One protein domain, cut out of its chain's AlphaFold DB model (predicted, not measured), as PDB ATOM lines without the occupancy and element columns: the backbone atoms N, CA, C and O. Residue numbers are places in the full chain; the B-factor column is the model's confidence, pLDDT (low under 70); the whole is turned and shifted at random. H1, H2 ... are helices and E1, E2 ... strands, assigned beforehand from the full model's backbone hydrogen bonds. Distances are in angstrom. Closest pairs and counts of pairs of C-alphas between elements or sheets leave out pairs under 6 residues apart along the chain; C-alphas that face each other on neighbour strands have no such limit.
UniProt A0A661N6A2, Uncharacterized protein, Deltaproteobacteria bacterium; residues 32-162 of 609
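This is residues 32 to 162 of the 609 residues of an uncharacterized protein of Deltaproteobacteria bacterium (UniProt A0A661N6A2). A twisted sheet of three strands, E1, E5 and E4, has the long helix H2 over one face, and a separate two-stranded hairpin, E2 and E3, lies off beyond the E1 edge. The short helix H3 sits at the level of the sheet, and H4 lies farther out at one end of the long axis. The 131 printed residues have four named helices and five named strands, in the order E1 H1 E2 E3 H2 E4 H3 H4 E5, and the class is mixed, helices and strands. The three-stranded sheet is mixed, in the order E1 E5 E4, and the hairpin is antiparallel. The whole is compact, with a radius of gyration of the C-alphas of 16.1 A, and flat, spanning 48 by 38 by 19 A.

E1, residues 32 to 38, is an edge strand, parallel to the inner strand E5, residues 152 to 161, at 15 degrees; N 36 and O 156 are 3.0 A apart, within hydrogen-bond range. E4, residues 122 to 129, is the other edge strand, antiparallel to E5 at 163 degrees, with N 127 and O 157 at 2.8 A. This sheet is twisted, its C-alphas lying up to 4.0 A off the best plane. H1, residues 45 to 49, only grazes it; its closest C-alphas to E1 are those of Glu 45 and Ile 37, 6.6 A. E2, residues 59 to 64, and E3, residues 82 to 88, form a hairpin at 162 degrees, with N 62 and O 84 at 2.9 A; both are apart from E1. H2, residues 99 to 114, is on the sheet at a height of 9.9 A, over E5 and E4, and runs along the strands, at 26 degrees to E4 on the local plane. The closest C-alphas of H2 and E4 are those of Glu 110 and Arg 122, 5.8 A. H3, residues 131 to 134, stands at the sheet's level, at a height of 0.2 A. H4, residues 137 to 142, is not on the sheet; it is close to but not clearly touching H3, with C-alphas 132 and 140 at 6.6 A. Every O i to N i+4 pair is within hydrogen-bond range in H1 and H4, and 11 of 12 in H2, while H3 is too short for such a pair.

E1 begins at C-alpha 32 (41.365, -86.443, 73.258) and spans 17.1 A. E2 and E3 span 15.2 A and 18.2 A. H2 begins at C-alpha 99 (37.504, -95.421, 78.779) and spans 23.4 A. E4 spans 21.1 A, and E5 spans 29.9 A, ending at C-alpha 161 (36.980, -104.001, 58.577).

The C-alphas farthest apart are those of Ala 66 and Gln 142, 51.3 A. The printed part has no cut. The link from E2 to E3, 17 residues, is long; those from E4 to H3 and from H3 to H4 are tight. The mean pLDDT of the printed part is 86.1, with residues 63 to 68 and residue 83 under 70.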
ATOM      1  N   VAL A  32      41.350 -85.874  74.608       92.12
ATOM      2  CA  VAL A  32      41.365 -86.443  73.258       92.12
ATOM      3  C   VAL A  32      41.870 -85.393  72.270       92.12
ATOM      4  O   VAL A  32      41.210 -84.378  72.017       92.12
ATOM      5  N   SER A  33      43.053 -85.632  71.712       88.81
ATOM      6  CA  SER A  33      43.657 -84.771  70.703       88.81
ATOM      7  C   SER A  33      43.160 -85.154  69.310       88.81
ATOM      8  O   SER A  33      42.673 -84.274  68.602       88.81
ATOM      9  N   SER A  34      43.200 -86.434  68.931       89.75
ATOM     10  CA  SER A  34      42.646 -86.947  67.670       89.75
ATOM     11  C   SER A  34      41.911 -88.274  67.853       89.75
ATOM     12  O   SER A  34      42.184 -89.044  68.776       89.75
ATOM     13  N   VAL A  35      40.956 -88.512  66.956       92.25
ATOM     14  CA  VAL A  35      40.293 -89.804  66.774       92.25
ATOM     15  C   VAL A  35      40.275 -90.071  65.281       92.25
ATOM     16  O   VAL A  35      39.656 -89.304  64.541       92.25
ATOM     17  N   ASP A  36      40.952 -91.129  64.860       91.56
ATOM     18  CA  ASP A  36      41.069 -91.507  63.457       91.56
ATOM     19  C   ASP A  36      40.632 -92.978  63.295       91.56
ATOM     20  O   ASP A  36      40.905 -93.830  64.156       91.56
ATOM     21  N   ILE A  37      39.889 -93.266  62.224       93.00
ATOM     22  CA  ILE A  37      39.378 -94.602  61.902       93.00
ATOM     23  C   ILE A  37      40.037 -95.092  60.612       93.00
ATOM     24  O   ILE A  37      39.738 -94.626  59.515       93.00
ATOM     25  N   ASP A  38      40.906 -96.087  60.746       93.44
ATOM     26  CA  ASP A  38      41.572 -96.742  59.625       93.44
ATOM     27  C   ASP A  38      40.709 -97.881  59.070       93.44
ATOM     28  O   ASP A  38      40.126 -98.659  59.829       93.44
ATOM     29  N   GLY A  39      40.716 -98.053  57.745       90.31
ATOM     30  CA  GLY A  39      39.993 -99.139  57.067       90.31
ATOM     31  C   GLY A  39      38.563 -98.787  56.656       90.31
ATOM     32  O   GLY A  39      37.794 -99.684  56.320       90.31
ATOM     33  N   VAL A  40      38.215 -97.498  56.678       91.69
ATOM     34  CA  VAL A  40      36.980 -96.974  56.088       91.69
ATOM     35  C   VAL A  40      37.196 -96.812  54.579       91.69
ATOM     36  O   VAL A  40      37.997 -95.975  54.164       91.69
ATOM     37  N   GLU A  41      36.534 -97.628  53.758       90.25
ATOM     38  CA  GLU A  41      36.737 -97.645  52.299       90.25
ATOM     39  C   GLU A  41      35.497 -97.171  51.535       90.25
ATOM     40  O   GLU A  41      35.620 -96.441  50.554       90.25
ATOM     41  N   GLN A  42      34.307 -97.583  51.974       90.19
ATOM     42  CA  GLN A  42      33.039 -97.308  51.293       90.19
ATOM     43  C   GLN A  42      32.207 -96.219  51.980       90.19
ATOM     44  O   GLN A  42      31.220 -95.759  51.409       90.19
ATOM     45  N   MET A  43      32.563 -95.832  53.208       90.94
ATOM     46  CA  MET A  43      31.825 -94.866  54.027       90.94
ATOM     47  C   MET A  43      32.603 -93.563  54.238       90.94
ATOM     48  O   MET A  43      33.822 -93.506  54.104       90.94
ATOM     49  N   ASP A  44      31.897 -92.510  54.643       89.62
ATOM     50  CA  ASP A  44      32.511 -91.283  55.145       89.62
ATOM     51  C   ASP A  44      32.895 -91.469  56.623       89.62
ATOM     52  O   ASP A  44      32.032 -91.540  57.504       89.62
ATOM     53  N   GLU A  45      34.199 -91.497  56.913       89.81
ATOM     54  CA  GLU A  45      34.751 -91.562  58.274       89.81
ATOM     55  C   GLU A  45      34.096 -90.527  59.208       89.81
ATOM     56  O   GLU A  45      33.794 -90.804  60.374       89.81
ATOM     57  N   ARG A  46      33.803 -89.323  58.701       87.06
ATOM     58  CA  ARG A  46      33.196 -88.251  59.498       87.06
ATOM     59  C   ARG A  46      31.773 -88.564  59.918       87.06
ATOM     60  O   ARG A  46      31.371 -88.165  61.013       87.06
ATOM     61  N   ALA A  47      31.018 -89.266  59.079       90.44
ATOM     62  CA  ALA A  47      29.666 -89.685  59.414       90.44
ATOM     63  C   ALA A  47      29.662 -90.676  60.593       90.44
ATOM     64  O   ALA A  47      28.717 -90.677  61.388       90.44
ATOM     65  N   ILE A  48      30.740 -91.452  60.747       92.38
ATOM     66  CA  ILE A  48      30.966 -92.348  61.886       92.38
ATOM     67  C   ILE A  48      31.386 -91.539  63.115       92.38
ATOM     68  O   ILE A  48      30.725 -91.610  64.152       92.38
ATOM     69  N   LEU A  49      32.441 -90.723  62.994       91.12
ATOM     70  CA  LEU A  49      33.003 -89.942  64.103       91.12
ATOM     71  C   LEU A  49      31.970 -89.012  64.752       91.12
ATOM     72  O   LEU A  49      31.911 -88.910  65.975       91.12
ATOM     73  N   ASN A  50      31.098 -88.382  63.961       91.00
ATOM     74  CA  ASN A  50      30.058 -87.488  64.479       91.00
ATOM     75  C   ASN A  50      28.943 -88.227  65.250       91.00
ATOM     76  O   ASN A  50      28.133 -87.581  65.917       91.00
ATOM     77  N   CYS A  51      28.889 -89.560  65.173       91.56
ATOM     78  CA  CYS A  51      27.983 -90.393  65.961       91.56
ATOM     79  C   CYS A  51      28.588 -90.908  67.272       91.56
ATOM     80  O   CYS A  51      27.857 -91.506  68.074       91.56
ATOM     81  N   LEU A  52      29.886 -90.708  67.510       93.50
ATOM     82  CA  LEU A  52      30.562 -91.170  68.722       93.50
ATOM     83  C   LEU A  52      30.384 -90.165  69.864       93.50
ATOM     84  O   LEU A  52      30.183 -88.971  69.648       93.50
ATOM     85  N   ALA A  53      30.414 -90.655  71.104       92.62
ATOM     86  CA  ALA A  53      30.447 -89.782  72.277       92.62
ATOM     87  C   ALA A  53      31.866 -89.257  72.556       92.62
ATOM     88  O   ALA A  53      32.025 -88.184  73.137       92.62
ATOM     89  N   THR A  54      32.882 -90.003  72.131       92.31
ATOM     90  CA  THR A  54      34.291 -89.617  72.127       92.31
ATOM     91  C   THR A  54      34.559 -88.759  70.894       92.31
ATOM     92  O   THR A  54      34.360 -89.215  69.771       92.31
ATOM     93  N   TYR A  55      35.005 -87.518  71.090       90.12
ATOM     94  CA  TYR A  55      35.258 -86.578  69.998       90.12
ATOM     95  C   TYR A  55      36.589 -85.851  70.177       90.12
ATOM     96  O   TYR A  55      37.059 -85.640  71.294       90.12
ATOM     97  N   GLU A  56      37.189 -85.470  69.052       88.19
ATOM     98  CA  GLU A  56      38.427 -84.695  68.994       88.19
ATOM     99  C   GLU A  56      38.202 -83.222  69.365       88.19
ATOM    100  O   GLU A  56      37.114 -82.664  69.185       88.19
ATOM    101  N   ARG A  57      39.259 -82.551  69.837       84.00
ATOM    102  CA  ARG A  57      39.206 -81.108  70.091       84.00
ATOM    103  C   ARG A  57      38.846 -80.343  68.803       84.00
ATOM    104  O   ARG A  57      39.497 -80.561  67.777       84.00
ATOM    105  N   PRO A  58      37.895 -79.388  68.850       80.56
ATOM    106  CA  PRO A  58      37.521 -78.604  67.678       80.56
ATOM    107  C   PRO A  58      38.727 -77.907  67.034       80.56
ATOM    108  O   PRO A  58      39.495 -77.204  67.696       80.56
ATOM    109  N   ALA A  59      38.868 -78.074  65.721       78.69
ATOM    110  CA  ALA A  59      39.901 -77.435  64.915       78.69
ATOM    111  C   ALA A  59      39.271 -76.580  63.811       78.69
ATOM    112  O   ALA A  59      38.181 -76.882  63.327       78.69
ATOM    113  N   PHE A  60      39.971 -75.530  63.376       77.62
ATOM    114  CA  PHE A  60      39.679 -74.904  62.096       77.62
ATOM    115  C   PHE A  60      40.048 -75.891  60.988       77.62
ATOM    116  O   PHE A  60      41.190 -76.352  60.891       77.62
ATOM    117  N   ARG A  61      39.057 -76.232  60.170       71.62
ATOM    118  CA  ARG A  61      39.191 -77.157  59.051       71.62
ATOM    119  C   ARG A  61      38.493 -76.569  57.836       71.62
ATOM    120  O   ARG A  61      37.561 -75.777  57.978       71.62
ATOM    121  N   LEU A  62      38.972 -76.942  56.658       70.25
ATOM    122  CA  LEU A  62      38.312 -76.663  55.392       70.25
ATOM    123  C   LEU A  62      37.938 -77.998  54.760       70.25
ATOM    124  O   LEU A  62      38.812 -78.714  54.274       70.25
ATOM    125  N   ASP A  63      36.651 -78.313  54.779       69.88
ATOM    126  CA  ASP A  63      36.108 -79.502  54.136       69.88
ATOM    127  C   ASP A  63      35.732 -79.157  52.692       69.88
ATOM    128  O   ASP A  63      34.897 -78.292  52.423       69.88
ATOM    129  N   LEU A  64      36.407 -79.800  51.746       66.44
ATOM    130  CA  LEU A  64      36.206 -79.622  50.317       66.44
ATOM    131  C   LEU A  64      35.246 -80.714  49.815       66.44
ATOM    132  O   LEU A  64      35.641 -81.869  49.660       66.44
ATOM    133  N   GLY A  65      33.985 -80.355  49.555       60.72
ATOM    134  CA  GLY A  65      32.945 -81.251  49.023       60.72
ATOM    135  C   GLY A  65      31.585 -80.551  48.883       60.72
ATOM    136  O   GLY A  65      31.318 -79.575  49.577       60.72
ATOM    137  N   ALA A  66      30.720 -81.006  47.967       57.78
ATOM    138  CA  ALA A  66      29.401 -80.385  47.739       57.78
ATOM    139  C   ALA A  66      28.420 -80.588  48.916       57.78
ATOM    140  O   ALA A  66      27.465 -79.827  49.078       57.78
ATOM    141  N   ASN A  67      28.683 -81.587  49.761       64.44
ATOM    142  CA  ASN A  67      27.799 -81.979  50.849       64.44
ATOM    143  C   ASN A  67      28.110 -81.208  52.146       64.44
ATOM    144  O   ASN A  67      29.278 -80.983  52.466       64.44
ATOM    145  N   PRO A  68      27.094 -80.801  52.932       66.38
ATOM    146  CA  PRO A  68      27.306 -80.216  54.262       66.38
ATOM    147  C   PRO A  68      27.975 -81.224  55.202       66.38
ATOM    148  O   PRO A  68      27.899 -82.423  54.940       66.38
ATOM    149  N   ASP A  69      28.610 -80.757  56.282       73.19
ATOM    150  CA  ASP A  69      29.147 -81.637  57.330       73.19
ATOM    151  C   ASP A  69      28.093 -82.670  57.763       73.19
ATOM    152  O   ASP A  69      26.945 -82.285  58.023       73.19
ATOM    153  N   PRO A  70      28.439 -83.970  57.824       80.69
ATOM    154  CA  PRO A  70      27.461 -85.000  58.126       80.69
ATOM    155  C   PRO A  70      26.977 -84.834  59.566       80.69
ATOM    156  O   PRO A  70      27.766 -84.624  60.483       80.69
ATOM    157  N   SER A  71      25.673 -84.951  59.786       84.75
ATOM    158  CA  SER A  71      25.127 -85.046  61.141       84.75
ATOM    159  C   SER A  71      24.821 -86.503  61.457       84.75
ATOM    160  O   SER A  71      24.522 -87.294  60.560       84.75
ATOM    161  N   CYS A  72      24.944 -86.887  62.729       87.25
ATOM    162  CA  CYS A  72      24.742 -88.280  63.098       87.25
ATOM    163  C   CYS A  72      23.331 -88.751  62.717       87.25
ATOM    164  O   CYS A  72      22.340 -88.148  63.126       87.25
ATOM    165  N   GLY A  73      23.252 -89.845  61.955       83.25
ATOM    166  CA  GLY A  73      21.986 -90.464  61.557       83.25
ATOM    167  C   GLY A  73      21.254 -89.780  60.398       83.25
ATOM    168  O   GLY A  73      20.149 -90.207  60.077       83.25
ATOM    169  N   VAL A  74      21.848 -88.771  59.753       86.25
ATOM    170  CA  VAL A  74      21.264 -88.102  58.580       86.25
ATOM    171  C   VAL A  74      22.079 -88.431  57.321       86.25
ATOM    172  O   VAL A  74      23.268 -88.107  57.298       86.25
ATOM    173  N   PRO A  75      21.483 -89.067  56.291       84.75
ATOM    174  CA  PRO A  75      22.176 -89.376  55.038       84.75
ATOM    175  C   PRO A  75      22.500 -88.098  54.232       84.75
ATOM    176  O   PRO A  75      21.868 -87.060  54.456       84.75
ATOM    177  N   PRO A  76      23.448 -88.140  53.272       86.25
ATOM    178  CA  PRO A  76      24.249 -89.299  52.850       86.25
ATOM    179  C   PRO A  76      25.409 -89.618  53.811       86.25
ATOM    180  O   PRO A  76      25.988 -88.719  54.422       86.25
ATOM    181  N   PHE A  77      25.759 -90.904  53.926       88.62
ATOM    182  CA  PHE A  77      26.822 -91.407  54.819       88.62
ATOM    183  C   PHE A  77      28.113 -91.807  54.095       88.62
ATOM    184  O   PHE A  77      29.070 -92.218  54.739       88.62
ATOM    185  N   ASP A  78      28.126 -91.696  52.775       86.06
ATOM    186  CA  ASP A  78      29.170 -92.109  51.835       86.06
ATOM    187  C   ASP A  78      29.577 -90.941  50.922       86.06
ATOM    188  O   ASP A  78      29.937 -91.102  49.761       86.06
ATOM    189  N   ALA A  79      29.477 -89.720  51.448       80.81
ATOM    190  CA  ALA A  79      29.852 -88.521  50.720       80.81
ATOM    191  C   ALA A  79      31.378 -88.416  50.565       80.81
ATOM    192  O   ALA A  79      32.093 -88.317  51.560       80.81
ATOM    193  N   ASP A  80      31.854 -88.290  49.325       71.25
ATOM    194  CA  ASP A  80      33.259 -87.982  49.039       71.25
ATOM    195  C   ASP A  80      33.641 -86.584  49.556       71.25
ATOM    196  O   ASP A  80      33.058 -85.563  49.161       71.25
ATOM    197  N   ARG A  81      34.651 -86.517  50.432       71.69
ATOM    198  CA  ARG A  81      35.155 -85.267  51.025       71.69
ATOM    199  C   ARG A  81      36.672 -85.266  51.116       71.69
ATOM    200  O   ARG A  81      37.291 -86.279  51.422       71.69
ATOM    201  N   VAL A  82      37.267 -84.088  50.940       71.06
ATOM    202  CA  VAL A  82      38.678 -83.848  51.267       71.06
ATOM    203  C   VAL A  82      38.752 -82.836  52.405       71.06
ATOM    204  O   VAL A  82      38.477 -81.655  52.206       71.06
ATOM    205  N   ALA A  83      39.122 -83.287  53.602       66.81
ATOM    206  CA  ALA A  83      39.251 -82.430  54.777       66.81
ATOM    207  C   ALA A  83      40.689 -81.909  54.930       66.81
ATOM    208  O   ALA A  83      41.632 -82.683  55.089       66.81
ATOM    209  N   LEU A  84      40.871 -80.586  54.937       75.19
ATOM    210  CA  LEU A  84      42.138 -79.944  55.289       75.19
ATOM    211  C   LEU A  84      42.072 -79.462  56.742       75.19
ATOM    212  O   LEU A  84      41.376 -78.494  57.054       75.19
ATOM    213  N   ARG A  85      42.803 -80.132  57.643       73.62
ATOM    214  CA  ARG A  85      42.947 -79.714  59.047       73.62
ATOM    215  C   ARG A  85      44.010 -78.610  59.148       73.62
ATOM    216  O   ARG A  85      45.121 -78.782  58.657       73.62
ATOM    217  N   PHE A  86      43.676 -77.484  59.781       78.81
ATOM    218  CA  PHE A  86      44.610 -76.377  60.003       78.81
ATOM    219  C   PHE A  86      44.982 -76.267  61.490       78.81
ATOM    220  O   PHE A  86      45.674 -77.133  62.013       78.81
ATOM    221  N   TRP A  87      44.554 -75.207  62.184       77.12
ATOM    222  CA  TRP A  87      44.915 -74.942  63.577       77.12
ATOM    223  C   TRP A  87      43.738 -75.190  64.523       77.12
ATOM    224  O   TRP A  87      42.580 -74.981  64.173       77.12
ATOM    225  N   ARG A  88      44.032 -75.594  65.761       80.56
ATOM    226  CA  ARG A  88      43.060 -75.614  66.865       80.56
ATOM    227  C   ARG A  88      43.039 -74.250  67.543       80.56
ATOM    228  O   ARG A  88      44.077 -73.602  67.672       80.56
ATOM    229  N   TRP A  89      41.867 -73.796  67.967       76.31
ATOM    230  CA  TRP A  89      41.763 -72.518  68.662       76.31
ATOM    231  C   TRP A  89      42.201 -72.672  70.128       76.31
ATOM    232  O   TRP A  89      41.721 -73.575  70.807       76.31
ATOM    233  N   PRO A  90      43.079 -71.808  70.668       74.12
ATOM    234  CA  PRO A  90      43.602 -71.980  72.027       74.12
ATOM    235  C   PRO A  90      42.541 -71.898  73.141       74.12
ATOM    236  O   PRO A  90      42.779 -72.401  74.235       74.12
ATOM    237  N   TRP A  91      41.368 -71.324  72.866       77.62
ATOM    238  CA  TRP A  91      40.270 -71.139  73.822       77.62
ATOM    239  C   TRP A  91      39.168 -72.208  73.761       77.62
ATOM    240  O   TRP A  91      38.174 -72.075  74.468       77.62
ATOM    241  N   THR A  92      39.275 -73.232  72.907       78.06
ATOM    242  CA  THR A  92      38.295 -74.333  72.897       78.06
ATOM    243  C   THR A  92      38.642 -75.363  73.959       78.06
ATOM    244  O   THR A  92      39.796 -75.805  74.018       78.06
ATOM    245  N   ASP A  93      37.642 -75.763  74.744       81.44
ATOM    246  CA  ASP A  93      37.781 -76.763  75.801       81.44
ATOM    247  C   ASP A  93      38.301 -78.106  75.274       81.44
ATOM    248  O   ASP A  93      38.125 -78.465  74.104       81.44
ATOM    249  N   TRP A  94      38.964 -78.841  76.163       84.25
ATOM    250  CA  TRP A  94      39.510 -80.159  75.880       84.25
ATOM    251  C   TRP A  94      38.489 -81.256  76.208       84.25
ATOM    252  O   TRP A  94      38.079 -81.368  77.368       84.25
ATOM    253  N   PRO A  95      38.089 -82.090  75.231       89.25
ATOM    254  CA  PRO A  95      37.274 -83.264  75.514       89.25
ATOM    255  C   PRO A  95      38.086 -84.265  76.333       89.25
ATOM    256  O   PRO A  95      39.183 -84.657  75.944       89.25
ATOM    257  N   ILE A  96      37.558 -84.669  77.485       90.94
ATOM    258  CA  ILE A  96      38.251 -85.589  78.388       90.94
ATOM    259  C   ILE A  96      38.023 -87.024  77.918       90.94
ATOM    260  O   ILE A  96      36.883 -87.433  77.702       90.94
ATOM    261  N   PHE A  97      39.100 -87.799  77.819       91.81
ATOM    262  CA  PHE A  97      39.035 -89.220  77.516       91.81
ATOM    263  C   PHE A  97      38.370 -89.988  78.665       91.81
ATOM    264  O   PHE A  97      38.755 -89.865  79.833       91.81
ATOM    265  N   ASP A  98      37.370 -90.796  78.321       91.88
ATOM    266  CA  ASP A  98      36.685 -91.703  79.235       91.88
ATOM    267  C   ASP A  98      36.649 -93.108  78.628       91.88
ATOM    268  O   ASP A  98      35.983 -93.354  77.621       91.88
ATOM    269  N   ARG A  99      37.357 -94.044  79.268       88.62
ATOM    270  CA  ARG A  99      37.504 -95.421  78.779       88.62
ATOM    271  C   ARG A  99      36.159 -96.132  78.594       88.62
ATOM    272  O   ARG A  99      35.960 -96.794  77.585       88.62
ATOM    273  N   SER A 100      35.222 -95.964  79.529       90.88
ATOM    274  CA  SER A 100      33.909 -96.629  79.467       90.88
ATOM    275  C   SER A 100      33.032 -96.106  78.327       90.88
ATOM    276  O   SER A 100      32.154 -96.796  77.809       90.88
ATOM    277  N   THR A 101      33.224 -94.842  77.963       92.94
ATOM    278  CA  THR A 101      32.546 -94.197  76.842       92.94
ATOM    279  C   THR A 101      33.152 -94.676  75.535       92.94
ATOM    280  O   THR A 101      32.409 -95.099  74.656       92.94
ATOM    281  N   PHE A 102      34.481 -94.730  75.463       92.06
ATOM    282  CA  PHE A 102      35.201 -95.246  74.307       92.06
ATOM    283  C   PHE A 102      34.877 -96.719  74.001       92.06
ATOM    284  O   PHE A 102      34.560 -97.053  72.864       92.06
ATOM    285  N   GLU A 103      34.850 -97.592  75.014       90.81
ATOM    286  CA  GLU A 103      34.461 -99.006  74.859       90.81
ATOM    287  C   GLU A 103      33.011 -99.165  74.355       90.81
ATOM    288  O   GLU A 103      32.700-100.090  73.615       90.81
ATOM    289  N   ARG A 104      32.106 -98.240  74.699       94.44
ATOM    290  CA  ARG A 104      30.737 -98.223  74.145       94.44
ATOM    291  C   ARG A 104      30.677 -97.646  72.734       94.44
ATOM    292  O   ARG A 104      29.749 -97.958  71.984       94.44
ATOM    293  N   ASP A 105      31.613 -96.771  72.386       94.38
ATOM    294  CA  ASP A 105      31.711 -96.183  71.057       94.38
ATOM    295  C   ASP A 105      32.238 -97.197  70.035       94.38
ATOM    296  O   ASP A 105      31.721 -97.225  68.922       94.38
ATOM    297  N   THR A 106      33.142 -98.111  70.403       92.31
ATOM    298  CA  THR A 106      33.560 -99.208  69.505       92.31
ATOM    299  C   THR A 106      32.387-100.124  69.138       92.31
ATOM    300  O   THR A 106      32.170-100.415  67.962       92.31
ATOM    301  N   GLU A 107      31.531-100.486  70.101       92.62
ATOM    302  CA  GLU A 107      30.277-101.210  69.828       92.62
ATOM    303  C   GLU A 107      29.275-100.379  69.005       92.62
ATOM    304  O   GLU A 107      28.419-100.918  68.293       92.62
ATOM    305  N   ARG A 108      29.321 -99.047  69.125       94.81
ATOM    306  CA  ARG A 108      28.477 -98.141  68.338       94.81
ATOM    307  C   ARG A 108      28.902 -98.124  66.875       94.81
ATOM    308  O   ARG A 108      28.013 -98.091  66.032       94.81
ATOM    309  N   ILE A 109      30.203 -98.200  66.584       94.81
ATOM    310  CA  ILE A 109      30.734 -98.281  65.215       94.81
ATOM    311  C   ILE A 109      30.177 -99.518  64.506       94.81
ATOM    312  O   ILE A 109      29.588 -99.388  63.437       94.81
ATOM    313  N   GLU A 110      30.250-100.705  65.119       94.44
ATOM    314  CA  GLU A 110      29.698-101.919  64.495       94.44
ATOM    315  C   GLU A 110      28.189-101.811  64.244       94.44
ATOM    316  O   GLU A 110      27.699-102.166  63.175       94.44
ATOM    317  N   ARG A 111      27.429-101.286  65.215       94.31
ATOM    318  CA  ARG A 111      25.984-101.066  65.041       94.31
ATOM    319  C   ARG A 111      25.683-100.051  63.940       94.31
ATOM    320  O   ARG A 111      24.719-100.234  63.205       94.31
ATOM    321  N   TRP A 112      26.503 -99.010  63.823       94.88
ATOM    322  CA  TRP A 112      26.386 -97.992  62.784       94.88
ATOM    323  C   TRP A 112      26.595 -98.598  61.391       94.88
ATOM    324  O   TRP A 112      25.797 -98.326  60.494       94.88
ATOM    325  N   TYR A 113      27.589 -99.473  61.231       95.50
ATOM    326  CA  TYR A 113      27.837-100.201  59.985       95.50
ATOM    327  C   TYR A 113      26.717-101.195  59.650       95.50
ATOM    328  O   TYR A 113      26.244-101.228  58.513       95.50
ATOM    329  N   ARG A 114      26.213-101.947  60.640       94.62
ATOM    330  CA  ARG A 114      25.086-102.881  60.446       94.62
ATOM    331  C   ARG A 114      23.821-102.183  59.956       94.62
ATOM    332  O   ARG A 114      23.160-102.696  59.059       94.62
ATOM    333  N   ALA A 115      23.517-101.000  60.490       94.44
ATOM    334  CA  ALA A 115      22.389-100.184  60.028       94.44
ATOM    335  C   ALA A 115      22.541 -99.707  58.565       94.44
ATOM    336  O   ALA A 115      21.568 -99.283  57.958       94.44
ATOM    337  N   ARG A 116      23.749 -99.792  57.990       94.56
ATOM    338  CA  ARG A 116      24.098 -99.415  56.605       94.56
ATOM    339  C   ARG A 116      24.378-100.621  55.710       94.56
ATOM    340  O   ARG A 116      25.016-100.484  54.670       94.56
ATOM    341  N   GLY A 117      23.954-101.808  56.146       94.44
ATOM    342  CA  GLY A 117      24.055-103.036  55.364       94.44
ATOM    343  C   GLY A 117      25.369-103.797  55.519       94.44
ATOM    344  O   GLY A 117      25.503-104.866  54.936       94.44
ATOM    345  N   PHE A 118      26.318-103.329  56.331       95.62
ATOM    346  CA  PHE A 118      27.580-104.035  56.572       95.62
ATOM    347  C   PHE A 118      27.472-104.936  57.803       95.62
ATOM    348  O   PHE A 118      27.816-104.555  58.924       95.62
ATOM    349  N   TYR A 119      26.952-106.148  57.612       94.19
ATOM    350  CA  TYR A 119      26.746-107.102  58.710       94.19
ATOM    351  C   TYR A 119      28.029-107.796  59.169       94.19
ATOM    352  O   TYR A 119      28.138-108.162  60.342       94.19
ATOM    353  N   ASP A 120      29.001-107.907  58.266       94.19
ATOM    354  CA  ASP A 120      30.324-108.457  58.546       94.19
ATOM    355  C   ASP A 120      31.286-107.438  59.161       94.19
ATOM    356  O   ASP A 120      32.389-107.823  59.560       94.19
ATOM    357  N   ALA A 121      30.863-106.175  59.292       95.06
ATOM    358  CA  ALA A 121      31.695-105.122  59.844       95.06
ATOM    359  C   ALA A 121      32.104-105.418  61.287       95.06
ATOM    360  O   ALA A 121      31.267-105.746  62.140       95.06
ATOM    361  N   ARG A 122      33.401-105.273  61.566       95.56
ATOM    362  CA  ARG A 122      33.983-105.496  62.894       95.56
ATOM    363  C   ARG A 122      35.091-104.504  63.182       95.56
ATOM    364  O   ARG A 122      35.874-104.148  62.300       95.56
ATOM    365  N   VAL A 123      35.206-104.128  64.450       95.88
ATOM    366  CA  VAL A 123      36.386-103.412  64.939       95.88
ATOM    367  C   VAL A 123      37.512-104.431  65.127       95.88
ATOM    368  O   VAL A 123      37.398-105.356  65.928       95.88
ATOM    369  N   LEU A 124      38.600-104.284  64.368       95.38
ATOM    370  CA  LEU A 124      39.760-105.179  64.426       95.38
ATOM    371  C   LEU A 124      40.652-104.866  65.629       95.38
ATOM    372  O   LEU A 124      41.132-105.773  66.309       95.38
ATOM    373  N   SER A 125      40.892-103.579  65.882       92.88
ATOM    374  CA  SER A 125      41.693-103.110  67.010       92.88
ATOM    375  C   SER A 125      41.345-101.672  67.372       92.88
ATOM    376  O   SER A 125      41.018-100.871  66.502       92.88
ATOM    377  N   SER A 126      41.490-101.329  68.646       92.88
ATOM    378  CA  SER A 126      41.395 -99.958  69.145       92.88
ATOM    379  C   SER A 126      42.655 -99.637  69.943       92.88
ATOM    380  O   SER A 126      42.861-100.193  71.023       92.88
ATOM    381  N   GLU A 127      43.510 -98.780  69.400       92.56
ATOM    382  CA  GLU A 127      44.775 -98.364  70.004       92.56
ATOM    383  C   GLU A 127      44.611 -96.960  70.605       92.56
ATOM    384  O   GLU A 127      44.042 -96.066  69.981       92.56
ATOM    385  N   VAL A 128      45.083 -96.777  71.841       92.06
ATOM    386  CA  VAL A 128      45.038 -95.498  72.563       92.06
ATOM    387  C   VAL A 128      46.461 -95.136  72.968       92.06
ATOM    388  O   VAL A 128      47.107 -95.883  73.709       92.06
ATOM    389  N   THR A 129      46.945 -93.994  72.487       90.81
ATOM    390  CA  THR A 129      48.318 -93.531  72.699       90.81
ATOM    391  C   THR A 129      48.306 -92.241  73.521       90.81
ATOM    392  O   THR A 129      47.689 -91.275  73.083       90.81
ATOM    393  N   PRO A 130      48.981 -92.179  74.686       88.62
ATOM    394  CA  PRO A 130      49.777 -93.238  75.315       88.62
ATOM    395  C   PRO A 130      48.914 -94.314  76.014       88.62
ATOM    396  O   PRO A 130      47.848 -93.998  76.546       88.62
ATOM    397  N   PRO A 131      49.402 -95.569  76.131       84.81
ATOM    398  CA  PRO A 131      48.651 -96.675  76.744       84.81
ATOM    399  C   PRO A 131      48.277 -96.406  78.206       84.81
ATOM    400  O   PRO A 131      47.247 -96.888  78.686       84.81
ATOM    401  N   ALA A 132      49.063 -95.566  78.888       85.88
ATOM    402  CA  ALA A 132      48.811 -95.119  80.250       85.88
ATOM    403  C   ALA A 132      47.412 -94.505  80.451       85.88
ATOM    404  O   ALA A 132      46.844 -94.626  81.533       85.88
ATOM    405  N   ALA A 133      46.816 -93.923  79.402       85.25
ATOM    406  CA  ALA A 133      45.473 -93.346  79.450       85.25
ATOM    407  C   ALA A 133      44.354 -94.374  79.682       85.25
ATOM    408  O   ALA A 133      43.258 -94.016  80.115       85.25
ATOM    409  N   THR A 134      44.612 -95.652  79.396       84.31
ATOM    410  CA  THR A 134      43.633 -96.741  79.547       84.31
ATOM    411  C   THR A 134      43.865 -97.592  80.793       84.31
ATOM    412  O   THR A 134      43.003 -98.398  81.151       84.31
ATOM    413  N   MET A 135      45.001 -97.410  81.465       83.31
ATOM    414  CA  MET A 135      45.451 -98.250  82.568       83.31
ATOM    415  C   MET A 135      45.005 -97.696  83.921       83.31
ATOM    416  O   MET A 135      44.984 -96.489  84.169       83.31
ATOM    417  N   SER A 136      44.663 -98.594  84.837       81.25
ATOM    418  CA  SER A 136      44.508 -98.257  86.246       81.25
ATOM    419  C   SER A 136      45.867 -97.943  86.878       81.25
ATOM    420  O   SER A 136      46.914 -98.391  86.413       81.25
ATOM    421  N   ARG A 137      45.859 -97.226  88.009       78.62
ATOM    422  CA  ARG A 137      47.087 -96.917  88.766       78.62
ATOM    423  C   ARG A 137      47.923 -98.165  89.086       78.62
ATOM    424  O   ARG A 137      49.142 -98.091  89.090       78.62
ATOM    425  N   PHE A 138      47.263 -99.291  89.343       81.12
ATOM    426  CA  PHE A 138      47.922-100.558  89.650       81.12
ATOM    427  C   PHE A 138      48.585-101.199  88.421       81.12
ATOM    428  O   PHE A 138      49.655-101.785  88.536       81.12
ATOM    429  N   GLU A 139      47.973-101.076  87.241       84.31
ATOM    430  CA  GLU A 139      48.549-101.562  85.978       84.31
ATOM    431  C   GLU A 139      49.748-100.711  85.541       84.31
ATOM    432  O   GLU A 139      50.739-101.260  85.069       84.31
ATOM    433  N   LEU A 140      49.691 -99.394  85.769       83.00
ATOM    434  CA  LEU A 140      50.813 -98.480  85.528       83.00
ATOM    435  C   LEU A 140      52.048 -98.852  86.360       83.00
ATOM    436  O   LEU A 140      53.150 -98.923  85.824       83.00
ATOM    437  N   GLU A 141      51.849 -99.149  87.648       81.75
ATOM    438  CA  GLU A 141      52.922 -99.560  88.563       81.75
ATOM    439  C   GLU A 141      53.563-100.893  88.143       81.75
ATOM    440  O   GLU A 141      54.770-101.058  88.263       81.75
ATOM    441  N   GLN A 142      52.785-101.835  87.602       85.19
ATOM    442  CA  GLN A 142      53.325-103.101  87.087       85.19
ATOM    443  C   GLN A 142      54.054-102.966  85.751       85.19
ATOM    444  O   GLN A 142      54.925-103.778  85.449       85.19
ATOM    445  N   ALA A 143      53.663-101.990  84.932       83.19
ATOM    446  CA  ALA A 143      54.256-101.741  83.625       83.19
ATOM    447  C   ALA A 143      55.480-100.806  83.683       83.19
ATOM    448  O   ALA A 143      56.025-100.486  82.628       83.19
ATOM    449  N   ASP A 144      55.894-100.363  84.881       82.75
ATOM    450  CA  ASP A 144      56.909 -99.321  85.091       82.75
ATOM    451  C   ASP A 144      56.618 -98.044  84.264       82.75
ATOM    452  O   ASP A 144      57.519 -97.425  83.692       82.75
ATOM    453  N   LEU A 145      55.337 -97.654  84.170       81.75
ATOM    454  CA  LEU A 145      54.875 -96.471  83.436       81.75
ATOM    455  C   LEU A 145      54.438 -95.358  84.392       81.75
ATOM    456  O   LEU A 145      53.625 -95.570  85.293       81.75
ATOM    457  N   GLU A 146      54.928 -94.142  84.158       77.62
ATOM    458  CA  GLU A 146      54.532 -92.965  84.935       77.62
ATOM    459  C   GLU A 146      53.209 -92.374  84.407       77.62
ATOM    460  O   GLU A 146      53.017 -92.258  83.190       77.62
ATOM    461  N   PRO A 147      52.263 -92.000  85.294       74.00
ATOM    462  CA  PRO A 147      51.072 -91.269  84.887       74.00
ATOM    463  C   PRO A 147      51.462 -89.872  84.403       74.00
ATOM    464  O   PRO A 147      52.374 -89.246  84.935       74.00
ATOM    465  N   CYS A 148      50.737 -89.357  83.416       79.06
ATOM    466  CA  CYS A 148      50.961 -87.994  82.962       79.06
ATOM    467  C   CYS A 148      50.442 -86.979  84.004       79.06
ATOM    468  O   CYS A 148      49.349 -87.145  84.555       79.06
ATOM    469  N   GLU A 149      51.243 -85.948  84.291       75.88
ATOM    470  CA  GLU A 149      50.975 -84.980  85.362       75.88
ATOM    471  C   GLU A 149      50.203 -83.742  84.867       75.88
ATOM    472  O   GLU A 149      49.186 -83.377  85.467       75.88
ATOM    473  N   GLU A 150      50.626 -83.136  83.751       78.31
ATOM    474  CA  GLU A 150      50.047 -81.908  83.182       78.31
ATOM    475  C   GLU A 150      49.912 -82.000  81.649       78.31
ATOM    476  O   GLU A 150      50.739 -82.631  80.994       78.31
ATOM    477  N   ASP A 151      48.865 -81.374  81.089       79.31
ATOM    478  CA  ASP A 151      48.580 -81.284  79.641       79.31
ATOM    479  C   ASP A 151      48.646 -82.623  78.879       79.31
ATOM    480  O   ASP A 151      49.265 -82.766  77.825       79.31
ATOM    481  N   CYS A 152      47.967 -83.631  79.425       87.94
ATOM    482  CA  CYS A 152      47.979 -84.983  78.885       87.94
ATOM    483  C   CYS A 152      47.053 -85.120  77.676       87.94
ATOM    484  O   CYS A 152      45.830 -85.048  77.812       87.94
ATOM    485  N   GLU A 153      47.625 -85.387  76.509       89.56
ATOM    486  CA  GLU A 153      46.894 -85.627  75.265       89.56
ATOM    487  C   GLU A 153      46.838 -87.123  74.923       89.56
ATOM    488  O   GLU A 153      47.740 -87.890  75.264       89.56
ATOM    489  N   VAL A 154      45.754 -87.533  74.263       91.44
ATOM    490  CA  VAL A 154      45.510 -88.899  73.800       91.44
ATOM    491  C   VAL A 154      45.088 -88.903  72.343       91.44
ATOM    492  O   VAL A 154      44.114 -88.250  71.968       91.44
ATOM    493  N   GLU A 155      45.784 -89.722  71.568       92.62
ATOM    494  CA  GLU A 155      45.451 -90.071  70.193       92.62
ATOM    495  C   GLU A 155      44.784 -91.447  70.179       92.62
ATOM    496  O   GLU A 155      45.256 -92.394  70.819       92.62
ATOM    497  N   ILE A 156      43.662 -91.550  69.472       94.00
ATOM    498  CA  ILE A 156      42.872 -92.774  69.369       94.00
ATOM    499  C   ILE A 156      42.870 -93.229  67.914       94.00
ATOM    500  O   ILE A 156      42.412 -92.496  67.040       94.00
ATOM    501  N   THR A 157      43.311 -94.460  67.673       94.62
ATOM    502  CA  THR A 157      43.283 -95.087  66.349       94.62
ATOM    503  C   THR A 157      42.419 -96.339  66.395       94.62
ATOM    504  O   THR A 157      42.705 -97.289  67.130       94.62
ATOM    505  N   ILE A 158      41.346 -96.357  65.610       95.56
ATOM    506  CA  ILE A 158      40.423 -97.492  65.520       95.56
ATOM    507  C   ILE A 158      40.604 -98.132  64.149       95.56
ATOM    508  O   ILE A 158      40.371 -97.483  63.141       95.56
ATOM    509  N   ARG A 159      40.989 -99.408  64.089       96.06
ATOM    510  CA  ARG A 159      41.026-100.155  62.825       96.06
ATOM    511  C   ARG A 159      39.730-100.921  62.651       96.06
ATOM    512  O   ARG A 159      39.386-101.743  63.507       96.06
ATOM    513  N   VAL A 160      39.040-100.691  61.545       96.38
ATOM    514  CA  VAL A 160      37.797-101.377  61.188       96.38
ATOM    515  C   VAL A 160      37.992-102.226  59.938       96.38
ATOM    516  O   VAL A 160      38.849-101.959  59.102       96.38
ATOM    517  N   SER A 161      37.199-103.284  59.828       96.00
ATOM    518  CA  SER A 161      36.980-104.001  58.577       96.00
ATOM    519  C   SER A 161      35.504-103.869  58.253       96.00
ATOM    520  O   SER A 161      34.684-104.294  59.062       96.00
ATOM    521  N   GLU A 162      35.168-103.247  57.121       92.94
ATOM    522  CA  GLU A 162      33.770-103.008  56.730       92.94
ATOM    523  C   GLU A 162      33.081-104.297  56.260       92.94
ATOM    524  O   GLU A 162      31.922-104.539  56.586       92.94
TER     525      GLU A 162